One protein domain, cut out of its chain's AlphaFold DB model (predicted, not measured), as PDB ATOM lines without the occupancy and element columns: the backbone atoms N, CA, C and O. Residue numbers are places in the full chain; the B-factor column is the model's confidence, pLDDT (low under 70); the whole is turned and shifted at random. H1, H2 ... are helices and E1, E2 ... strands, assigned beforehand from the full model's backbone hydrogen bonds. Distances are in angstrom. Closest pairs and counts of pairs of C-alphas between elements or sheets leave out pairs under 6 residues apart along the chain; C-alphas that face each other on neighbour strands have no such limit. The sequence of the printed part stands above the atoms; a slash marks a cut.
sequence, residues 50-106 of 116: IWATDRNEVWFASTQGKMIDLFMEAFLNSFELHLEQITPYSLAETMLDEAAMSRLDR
ATOM      1  N   ILE A  50     -15.671  18.437  17.621       92.44
ATOM      2  CA  ILE A  50     -16.772  19.009  16.846       92.44
ATOM      3  C   ILE A  50     -16.391  20.446  16.518       92.44
ATOM      4  O   ILE A  50     -16.104  21.230  17.418       92.44
ATOM      5  N   TRP A  51     -16.382  20.791  15.234       92.25
ATOM      6  CA  TRP A  51     -16.126  22.153  14.779       92.25
ATOM      7  C   TRP A  51     -17.391  22.731  14.150       92.25
ATOM      8  O   TRP A  51     -17.869  22.236  13.130       92.25
ATOM      9  N   ALA A  52     -17.928  23.774  14.778       91.25
ATOM     10  CA  ALA A  52     -19.060  24.546  14.294       91.25
ATOM     11  C   ALA A  52     -18.541  25.829  13.625       91.25
ATOM     12  O   ALA A  52     -18.271  26.832  14.286       91.25
ATOM     13  N   THR A  53     -18.361  25.795  12.301       88.06
ATOM     14  CA  THR A  53     -17.834  26.930  11.515       88.06
ATOM     15  C   THR A  53     -18.802  28.108  11.426       88.06
ATOM     16  O   THR A  53     -18.378  29.229  11.178       88.06
ATOM     17  N   ASP A  54     -20.099  27.864  11.608       90.69
ATOM     18  CA  ASP A  54     -21.147  28.888  11.644       90.69
ATOM     19  C   ASP A  54     -21.070  29.750  12.912       90.69
ATOM     20  O   ASP A  54     -21.351  30.945  12.866       90.69
ATOM     21  N   ARG A  55     -20.667  29.143  14.034       84.50
ATOM     22  CA  ARG A  55     -20.531  29.796  15.348       84.50
ATOM     23  C   ARG A  55     -19.091  30.133  15.713       84.50
ATOM     24  O   ARG A  55     -18.859  30.787  16.722       84.50
ATOM     25  N   ASN A  56     -18.138  29.704  14.890       87.06
ATOM     26  CA  ASN A  56     -16.705  29.820  15.138       87.06
ATOM     27  C   ASN A  56     -16.267  29.148  16.457       87.06
ATOM     28  O   ASN A  56     -15.360  29.619  17.140       87.06
ATOM     29  N   GLU A  57     -16.913  28.030  16.804       89.12
ATOM     30  CA  GLU A  57     -16.670  27.280  18.040       89.12
ATOM     31  C   GLU A  57     -16.078  25.898  17.749       89.12
ATOM     32  O   GLU A  57     -16.524  25.182  16.846       89.12
ATOM     33  N   VAL A  58     -15.104  25.483  18.561       91.69
ATOM     34  CA  VAL A  58     -14.518  24.136  18.522       91.69
ATOM     35  C   VAL A  58     -14.682  23.473  19.881       91.69
ATOM     36  O   VAL A  58     -14.257  24.000  20.905       91.69
ATOM     37  N   TRP A  59     -15.298  22.298  19.883       90.75
ATOM     38  CA  TRP A  59     -15.563  21.513  21.076       90.75
ATOM     39  C   TRP A  59     -14.619  20.314  21.095       90.75
ATOM     40  O   TRP A  59     -14.640  19.481  20.187       90.75
ATOM     41  N   PHE A  60     -13.792  20.224  22.139       91.69
ATOM     42  CA  PHE A  60     -12.801  19.164  22.316       91.69
ATOM     43  C   PHE A  60     -13.187  18.257  23.488       91.69
ATOM     44  O   PHE A  60     -13.321  18.716  24.622       91.69
ATOM     45  N   ALA A  61     -13.361  16.958  23.239       89.12
ATOM     46  CA  ALA A  61     -13.843  15.997  24.234       89.12
ATOM     47  C   ALA A  61     -12.730  15.488  25.178       89.12
ATOM     48  O   ALA A  61     -12.538  14.282  25.336       89.12
ATOM     49  N   SER A  62     -11.970  16.393  25.800       85.56
ATOM     50  CA  SER A  62     -10.947  16.055  26.798       85.56
ATOM     51  C   SER A  62     -10.757  17.178  27.811       85.56
ATOM     52  O   SER A  62     -10.809  18.355  27.471       85.56
ATOM     53  N   THR A  63     -10.482  16.808  29.062       84.56
ATOM     54  CA  THR A  63     -10.173  17.740  30.161       84.56
ATOM     55  C   THR A  63      -8.672  17.845  30.444       84.56
ATOM     56  O   THR A  63      -8.247  18.586  31.328       84.56
ATOM     57  N   GLN A  64      -7.838  17.092  29.718       87.25
ATOM     58  CA  GLN A  64      -6.399  17.069  29.945       87.25
ATOM     59  C   GLN A  64      -5.716  18.241  29.227       87.25
ATOM     60  O   GLN A  64      -5.602  18.221  28.005       87.25
ATOM     61  N   GLY A  65      -5.173  19.200  29.988       87.38
ATOM     62  CA  GLY A  65      -4.508  20.402  29.448       87.38
ATOM     63  C   GLY A  65      -3.471  20.111  28.358       87.38
ATOM     64  O   GLY A  65      -3.560  20.652  27.269       87.38
ATOM     65  N   LYS A  66      -2.585  19.128  28.573       88.12
ATOM     66  CA  LYS A  66      -1.576  18.739  27.566       88.12
ATOM     67  C   LYS A  66      -2.167  18.293  26.225       88.12
ATOM     68  O   LYS A  66      -1.519  18.454  25.200       88.12
ATOM     69  N   MET A  67      -3.345  17.666  26.241       88.44
ATOM     70  CA  MET A  67      -4.012  17.232  25.010       88.44
ATOM     71  C   MET A  67      -4.723  18.392  24.328       88.44
ATOM     72  O   MET A  67      -4.760  18.422  23.104       88.44
ATOM     73  N   ILE A  68      -5.240  19.343  25.109       89.81
ATOM     74  CA  ILE A  68      -5.787  20.599  24.594       89.81
ATOM     75  C   ILE A  68      -4.675  21.378  23.883       89.81
ATOM     76  O   ILE A  68      -4.839  21.700  22.714       89.81
ATOM     77  N   ASP A  69      -3.522  21.575  24.529       90.81
ATOM     78  CA  ASP A  69      -2.374  22.280  23.938       90.81
ATOM     79  C   ASP A  69      -1.917  21.617  22.628       90.81
ATOM     80  O   ASP A  69      -1.750  22.280  21.606       90.81
ATOM     81  N   LEU A  70      -1.776  20.283  22.638       91.62
ATOM     82  CA  LEU A  70      -1.387  19.510  21.458       91.62
ATOM     83  C   LEU A  70      -2.410  19.643  20.323       91.62
ATOM     84  O   LEU A  70      -2.034  19.741  19.155       91.62
ATOM     85  N   PHE A  71      -3.702  19.636  20.654       91.75
ATOM     86  CA  PHE A  71      -4.765  19.827  19.677       91.75
ATOM     87  C   PHE A  71      -4.759  21.250  19.103       91.75
ATOM     88  O   PHE A  71      -4.884  21.404  17.891       91.75
ATOM     89  N   MET A  72      -4.562  22.276  19.935       91.44
ATOM     90  CA  MET A  72      -4.470  23.671  19.492       91.44
ATOM     91  C   MET A  72      -3.297  23.882  18.533       91.44
ATOM     92  O   MET A  72      -3.468  24.506  17.489       91.44
ATOM     93  N   GLU A  73      -2.129  23.311  18.840       93.19
ATOM     94  CA  GLU A  73      -0.962  23.350  17.953       93.19
ATOM     95  C   GLU A  73      -1.235  22.618  16.631       93.19
ATOM     96  O   GLU A  73      -0.952  23.141  15.552       93.19
ATOM     97  N   ALA A  74      -1.831  21.423  16.687       91.62
ATOM     98  CA  ALA A  74      -2.197  20.671  15.490       91.62
ATOM     99  C   ALA A  74      -3.216  21.426  14.618       91.62
ATOM    100  O   ALA A  74      -3.103  21.407  13.391       91.62
ATOM    101  N   PHE A  75      -4.185  22.107  15.234       93.06
ATOM    102  CA  PHE A  75      -5.181  22.918  14.539       93.06
ATOM    103  C   PHE A  75      -4.542  24.140  13.874       93.06
ATOM    104  O   PHE A  75      -4.766  24.370  12.687       93.06
ATOM    105  N   LEU A  76      -3.675  24.856  14.595       93.38
ATOM    106  CA  LEU A  76      -2.921  25.986  14.056       93.38
ATOM    107  C   LEU A  76      -2.052  25.565  12.868       93.38
ATOM    108  O   LEU A  76      -2.076  26.212  11.829       93.38
ATOM    109  N   ASN A  77      -1.334  24.450  12.980       94.44
ATOM    110  CA  ASN A  77      -0.485  23.951  11.897       94.44
ATOM    111  C   ASN A  77      -1.280  23.463  10.675       94.44
ATOM    112  O   ASN A  77      -0.736  23.421   9.575       94.44
ATOM    113  N   SER A  78      -2.538  23.055  10.861       93.62
ATOM    114  CA  SER A  78      -3.370  22.507   9.780       93.62
ATOM    115  C   SER A  78      -4.205  23.572   9.073       93.62
ATOM    116  O   SER A  78      -4.426  23.471   7.869       93.62
ATOM    117  N   PHE A  79      -4.692  24.566   9.817       91.69
ATOM    118  CA  PHE A  79      -5.655  25.557   9.329       91.69
ATOM    119  C   PHE A  79      -5.147  27.000   9.415       91.69
ATOM    120  O   PHE A  79      -5.842  27.896   8.954       91.69
ATOM    121  N   GLU A  80      -3.977  27.234  10.019       91.75
ATOM    122  CA  GLU A  80      -3.402  28.568  10.277       91.75
ATOM    123  C   GLU A  80      -4.317  29.480  11.116       91.75
ATOM    124  O   GLU A  80      -4.196  30.705  11.121       91.75
ATOM    125  N   LEU A  81      -5.228  28.866  11.875       89.56
ATOM    126  CA  LEU A  81      -6.183  29.532  12.750       89.56
ATOM    127  C   LEU A  81      -5.785  29.343  14.213       89.56
ATOM    128  O   LEU A  81      -5.465  28.238  14.650       89.56
ATOM    129  N   HIS A  82      -5.852  30.428  14.981       87.69
ATOM    130  CA  HIS A  82      -5.610  30.389  16.418       87.69
ATOM    131  C   HIS A  82      -6.910  30.046  17.142       87.69
ATOM    132  O   HIS A  82      -7.928  30.712  16.959       87.69
ATOM    133  N   LEU A  83      -6.865  28.999  17.962       88.44
ATOM    134  CA  LEU A  83      -7.932  28.698  18.905       88.44
ATOM    135  C   LEU A  83      -7.650  29.424  20.213       88.44
ATOM    136  O   LEU A  83      -6.519  29.418  20.694       88.44
ATOM    137  N   GLU A  84      -8.688  29.998  20.807       86.44
ATOM    138  CA  GLU A  84      -8.641  30.550  22.156       86.44
ATOM    139  C   GLU A  84      -9.617  29.778  23.037       86.44
ATOM    140  O   GLU A  84     -10.749  29.485  22.644       86.44
ATOM    141  N   GLN A  85      -9.164  29.393  24.231       84.75
ATOM    142  CA  GLN A  85     -10.023  28.685  25.165       84.75
ATOM    143  C   GLN A  85     -11.047  29.660  25.745       84.75
ATOM    144  O   GLN A  85     -10.688  30.656  26.369       84.75
ATOM    145  N   ILE A  86     -12.327  29.327  25.588       84.62
ATOM    146  CA  ILE A  86     -13.412  30.091  26.197       84.62
ATOM    147  C   ILE A  86     -13.340  29.889  27.711       84.62
ATOM    148  O   ILE A  86     -13.592  28.799  28.232       84.62
ATOM    149  N   THR A  87     -12.984  30.952  28.422       83.12
ATOM    150  CA  THR A  87     -13.027  30.985  29.881       83.12
ATOM    151  C   THR A  87     -14.433  31.362  30.349       83.12
ATOM    152  O   THR A  87     -15.168  32.034  29.622       83.12
ATOM    153  N   PRO A  88     -14.834  30.994  31.579       81.50
ATOM    154  CA  PRO A  88     -16.108  31.448  32.133       81.50
ATOM    155  C   PRO A  88     -16.252  32.976  32.122       81.50
ATOM    156  O   PRO A  88     -17.353  33.478  31.940       81.50
ATOM    157  N   TYR A  89     -15.141  33.704  32.282       80.00
ATOM    158  CA  TYR A  89     -15.120  35.164  32.247       80.00
ATOM    159  C   TYR A  89     -15.349  35.705  30.831       80.00
ATOM    160  O   TYR A  89     -16.263  36.494  30.624       80.00
ATOM    161  N   SER A  90     -14.600  35.213  29.839       81.75
ATOM    162  CA  SER A  90     -14.781  35.633  28.441       81.75
ATOM    163  C   SER A  90     -16.158  35.247  27.893       81.75
ATOM    164  O   SER A  90     -16.734  35.965  27.088       81.75
ATOM    165  N   LEU A  91     -16.733  34.126  28.345       83.38
ATOM    166  CA  LEU A  91     -18.116  33.784  28.014       83.38
ATOM    167  C   LEU A  91     -19.101  34.771  28.653       83.38
ATOM    168  O   LEU A  91     -20.042  35.211  27.997       83.38
ATOM    169  N   ALA A  92     -18.878  35.139  29.916       83.25
ATOM    170  CA  ALA A  92     -19.719  36.090  30.630       83.25
ATOM    171  C   ALA A  92     -19.742  37.468  29.945       83.25
ATOM    172  O   ALA A  92     -20.821  38.046  29.832       83.25
ATOM    173  N   GLU A  93     -18.616  37.934  29.395       81.75
ATOM    174  CA  GLU A  93     -18.548  39.165  28.586       81.75
ATOM    175  C   GLU A  93     -19.513  39.156  27.396       81.75
ATOM    176  O   GLU A  93     -20.117  40.175  27.076       81.75
ATOM    177  N   THR A  94     -19.702  38.001  26.753       80.19
ATOM    178  CA  THR A  94     -20.612  37.883  25.602       80.19
ATOM    179  C   THR A  94     -22.091  37.799  25.994       80.19
ATOM    180  O   THR A  94     -22.958  37.945  25.133       80.19
ATOM    181  N   MET A  95     -22.396  37.548  27.273       83.44
ATOM    182  CA  MET A  95     -23.753  37.261  27.758       83.44
ATOM    183  C   MET A  95     -24.316  38.312  28.723       83.44
ATOM    184  O   MET A  95     -25.531  38.344  28.926       83.44
ATOM    185  N   LEU A  96     -23.469  39.115  29.370       85.00
ATOM    186  CA  LEU A  96     -23.852  40.012  30.458       85.00
ATOM    187  C   LEU A  96     -23.767  41.486  30.059       85.00
ATOM    188  O   LEU A  96     -22.854  41.909  29.359       85.00
ATOM    189  N   ASP A  97     -24.684  42.284  30.604       83.31
ATOM    190  CA  ASP A  97     -24.653  43.739  30.469       83.31
ATOM    191  C   ASP A  97     -23.504  44.366  31.284       83.31
ATOM    192  O   ASP A  97     -23.033  43.813  32.282       83.31
ATOM    193  N   GLU A  98     -23.116  45.591  30.926       78.00
ATOM    194  CA  GLU A  98     -21.987  46.336  31.513       78.00
ATOM    195  C   GLU A  98     -22.066  46.467  33.052       78.00
ATOM    196  O   GLU A  98     -21.064  46.365  33.769       78.00
ATOM    197  N   ALA A  99     -23.281  46.606  33.596       77.19
ATOM    198  CA  ALA A  99     -23.525  46.651  35.038       77.19
ATOM    199  C   ALA A  99     -23.283  45.297  35.736       77.19
ATOM    200  O   ALA A  99     -22.876  45.263  36.900       77.19
ATOM    201  N   ALA A 100     -23.537  44.180  35.050       78.56
ATOM    202  CA  ALA A 100     -23.277  42.837  35.560       78.56
ATOM    203  C   ALA A 100     -21.794  42.460  35.416       78.56
ATOM    204  O   ALA A 100     -21.240  41.870  36.345       78.56
ATOM    205  N   MET A 101     -21.126  42.902  34.347       78.88
ATOM    206  CA  MET A 101     -19.669  42.789  34.195       78.88
ATOM    207  C   MET A 101     -18.914  43.555  35.287       78.88
ATOM    208  O   MET A 101     -18.070  42.981  35.973       78.88
ATOM    209  N   SER A 102     -19.334  44.789  35.588       78.81
ATOM    210  CA  SER A 102     -18.779  45.588  36.695       78.81
ATOM    211  C   SER A 102     -18.911  44.912  38.067       78.81
ATOM    212  O   SER A 102     -18.173  45.222  39.005       78.81
ATOM    213  N   ARG A 103     -19.898  44.020  38.229       81.12
ATOM    214  CA  ARG A 103     -20.050  43.208  39.441       81.12
ATOM    215  C   ARG A 103     -19.119  42.005  39.430       81.12
ATOM    216  O   ARG A 103     -18.603  41.687  40.494       81.12
ATOM    217  N   LEU A 104     -18.907  41.366  38.279       79.31
ATOM    218  CA  LEU A 104     -17.956  40.263  38.127       79.31
ATOM    219  C   LEU A 104     -16.524  40.692  38.442       79.31
ATOM    220  O   LEU A 104     -15.846  39.977  39.173       79.31
ATOM    221  N   ASP A 105     -16.107  41.881  38.010       80.19
ATOM    222  CA  ASP A 105     -14.761  42.410  38.292       80.19
ATOM    223  C   ASP A 105     -14.486  42.614  39.787       80.19
ATOM    224  O   ASP A 105     -13.340  42.647  40.231       80.19
ATOM    225  N   ARG A 106     -15.549  42.763  40.582       80.94
ATOM    226  CA  ARG A 106     -15.469  42.925  42.037       80.94
ATOM    227  C   ARG A 106     -15.507  41.598  42.789       80.94
ATOM    228  O   ARG A 106     -15.399  41.607  44.015       80.94
TER     229      ARG A 106
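Overview. This is residues 50 to 106 of the 116 residues of an uncharacterized protein of Desulfovibrio piger ATCC 29098 (UniProt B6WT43). The model is an open, drawn-out chain with a loose group of parts toward each end: a small two-strand hairpin, E1 and E2, with the longest helix, H1, standing off beside it, and two short helices, H2 and H3, side by side and running opposite ways. Residues 80 to 87 string the two groups together, and residues 62 to 67, of which 65 to 67 belong to H1, stick out. The printed part has 57 residues, with two named strands and then three named helices in the order E1, E2, H1, H2, H3; the sheet, E1 - E2, is antiparallel, and the class is mostly helix. The whole is loose, with a radius of gyration of the C-alphas of 14.3 A, and elongated, spanning 40 by 26 by 18 A.

Arrangement. E1, residues 50 to 52, and E2, residues 57 to 60, form a hairpin through a tight link; they are antiparallel, with 175 degrees between their directions. The C-alphas of Trp 51 and Val 58 face each other at 4.5 A. N 59 and O 50 are within hydrogen-bond range at 2.8 A, as are N 52 and O 57 at 2.9 A. The closest C-alphas of E2 and H1, residues 65 to 79, are those of Phe 60 and Ile 68, 7.5 A apart. E1 and H1 are apart. H1 and H2, residues 88 to 95, are apart too. H2 and H3, residues 98 to 104, are close but not clearly touching; their closest C-alphas, those of Glu 93 and Met 101, are 6.8 A apart. Their lines stand at a shallow tilt of 17 degrees, and they run opposite ways. Every O i to N i+4 pair is within hydrogen-bond range in H1 and H3, and 3 of 4 are in H2.

Along the chain. E1 begins at C-alpha 50, (-16.772, 19.009, 16.846), and is 6.5 A long from first to last C-alpha; E2 is 10.0 A long. H1 runs 20.8 A from C-alpha 65 at (-4.508, 20.402, 29.448) to C-alpha 79 at (-5.655, 25.557, 9.329). H2 is 10.6 A long. H3 is 9.8 A long and ends at C-alpha 104, (-17.956, 40.263, 38.127).

Size, cuts and confidence. The two C-alphas farthest apart, those of Ser 78 and Ala 99, are 40.3 A from each other. The printed part has no cut. The links E1 to E2, E2 to H1 and H2 to H3 are tight, and the link H1 to H2, of 8 residues, is short. The mean pLDDT of the printed part is 86.7, and no printed residue is under 70.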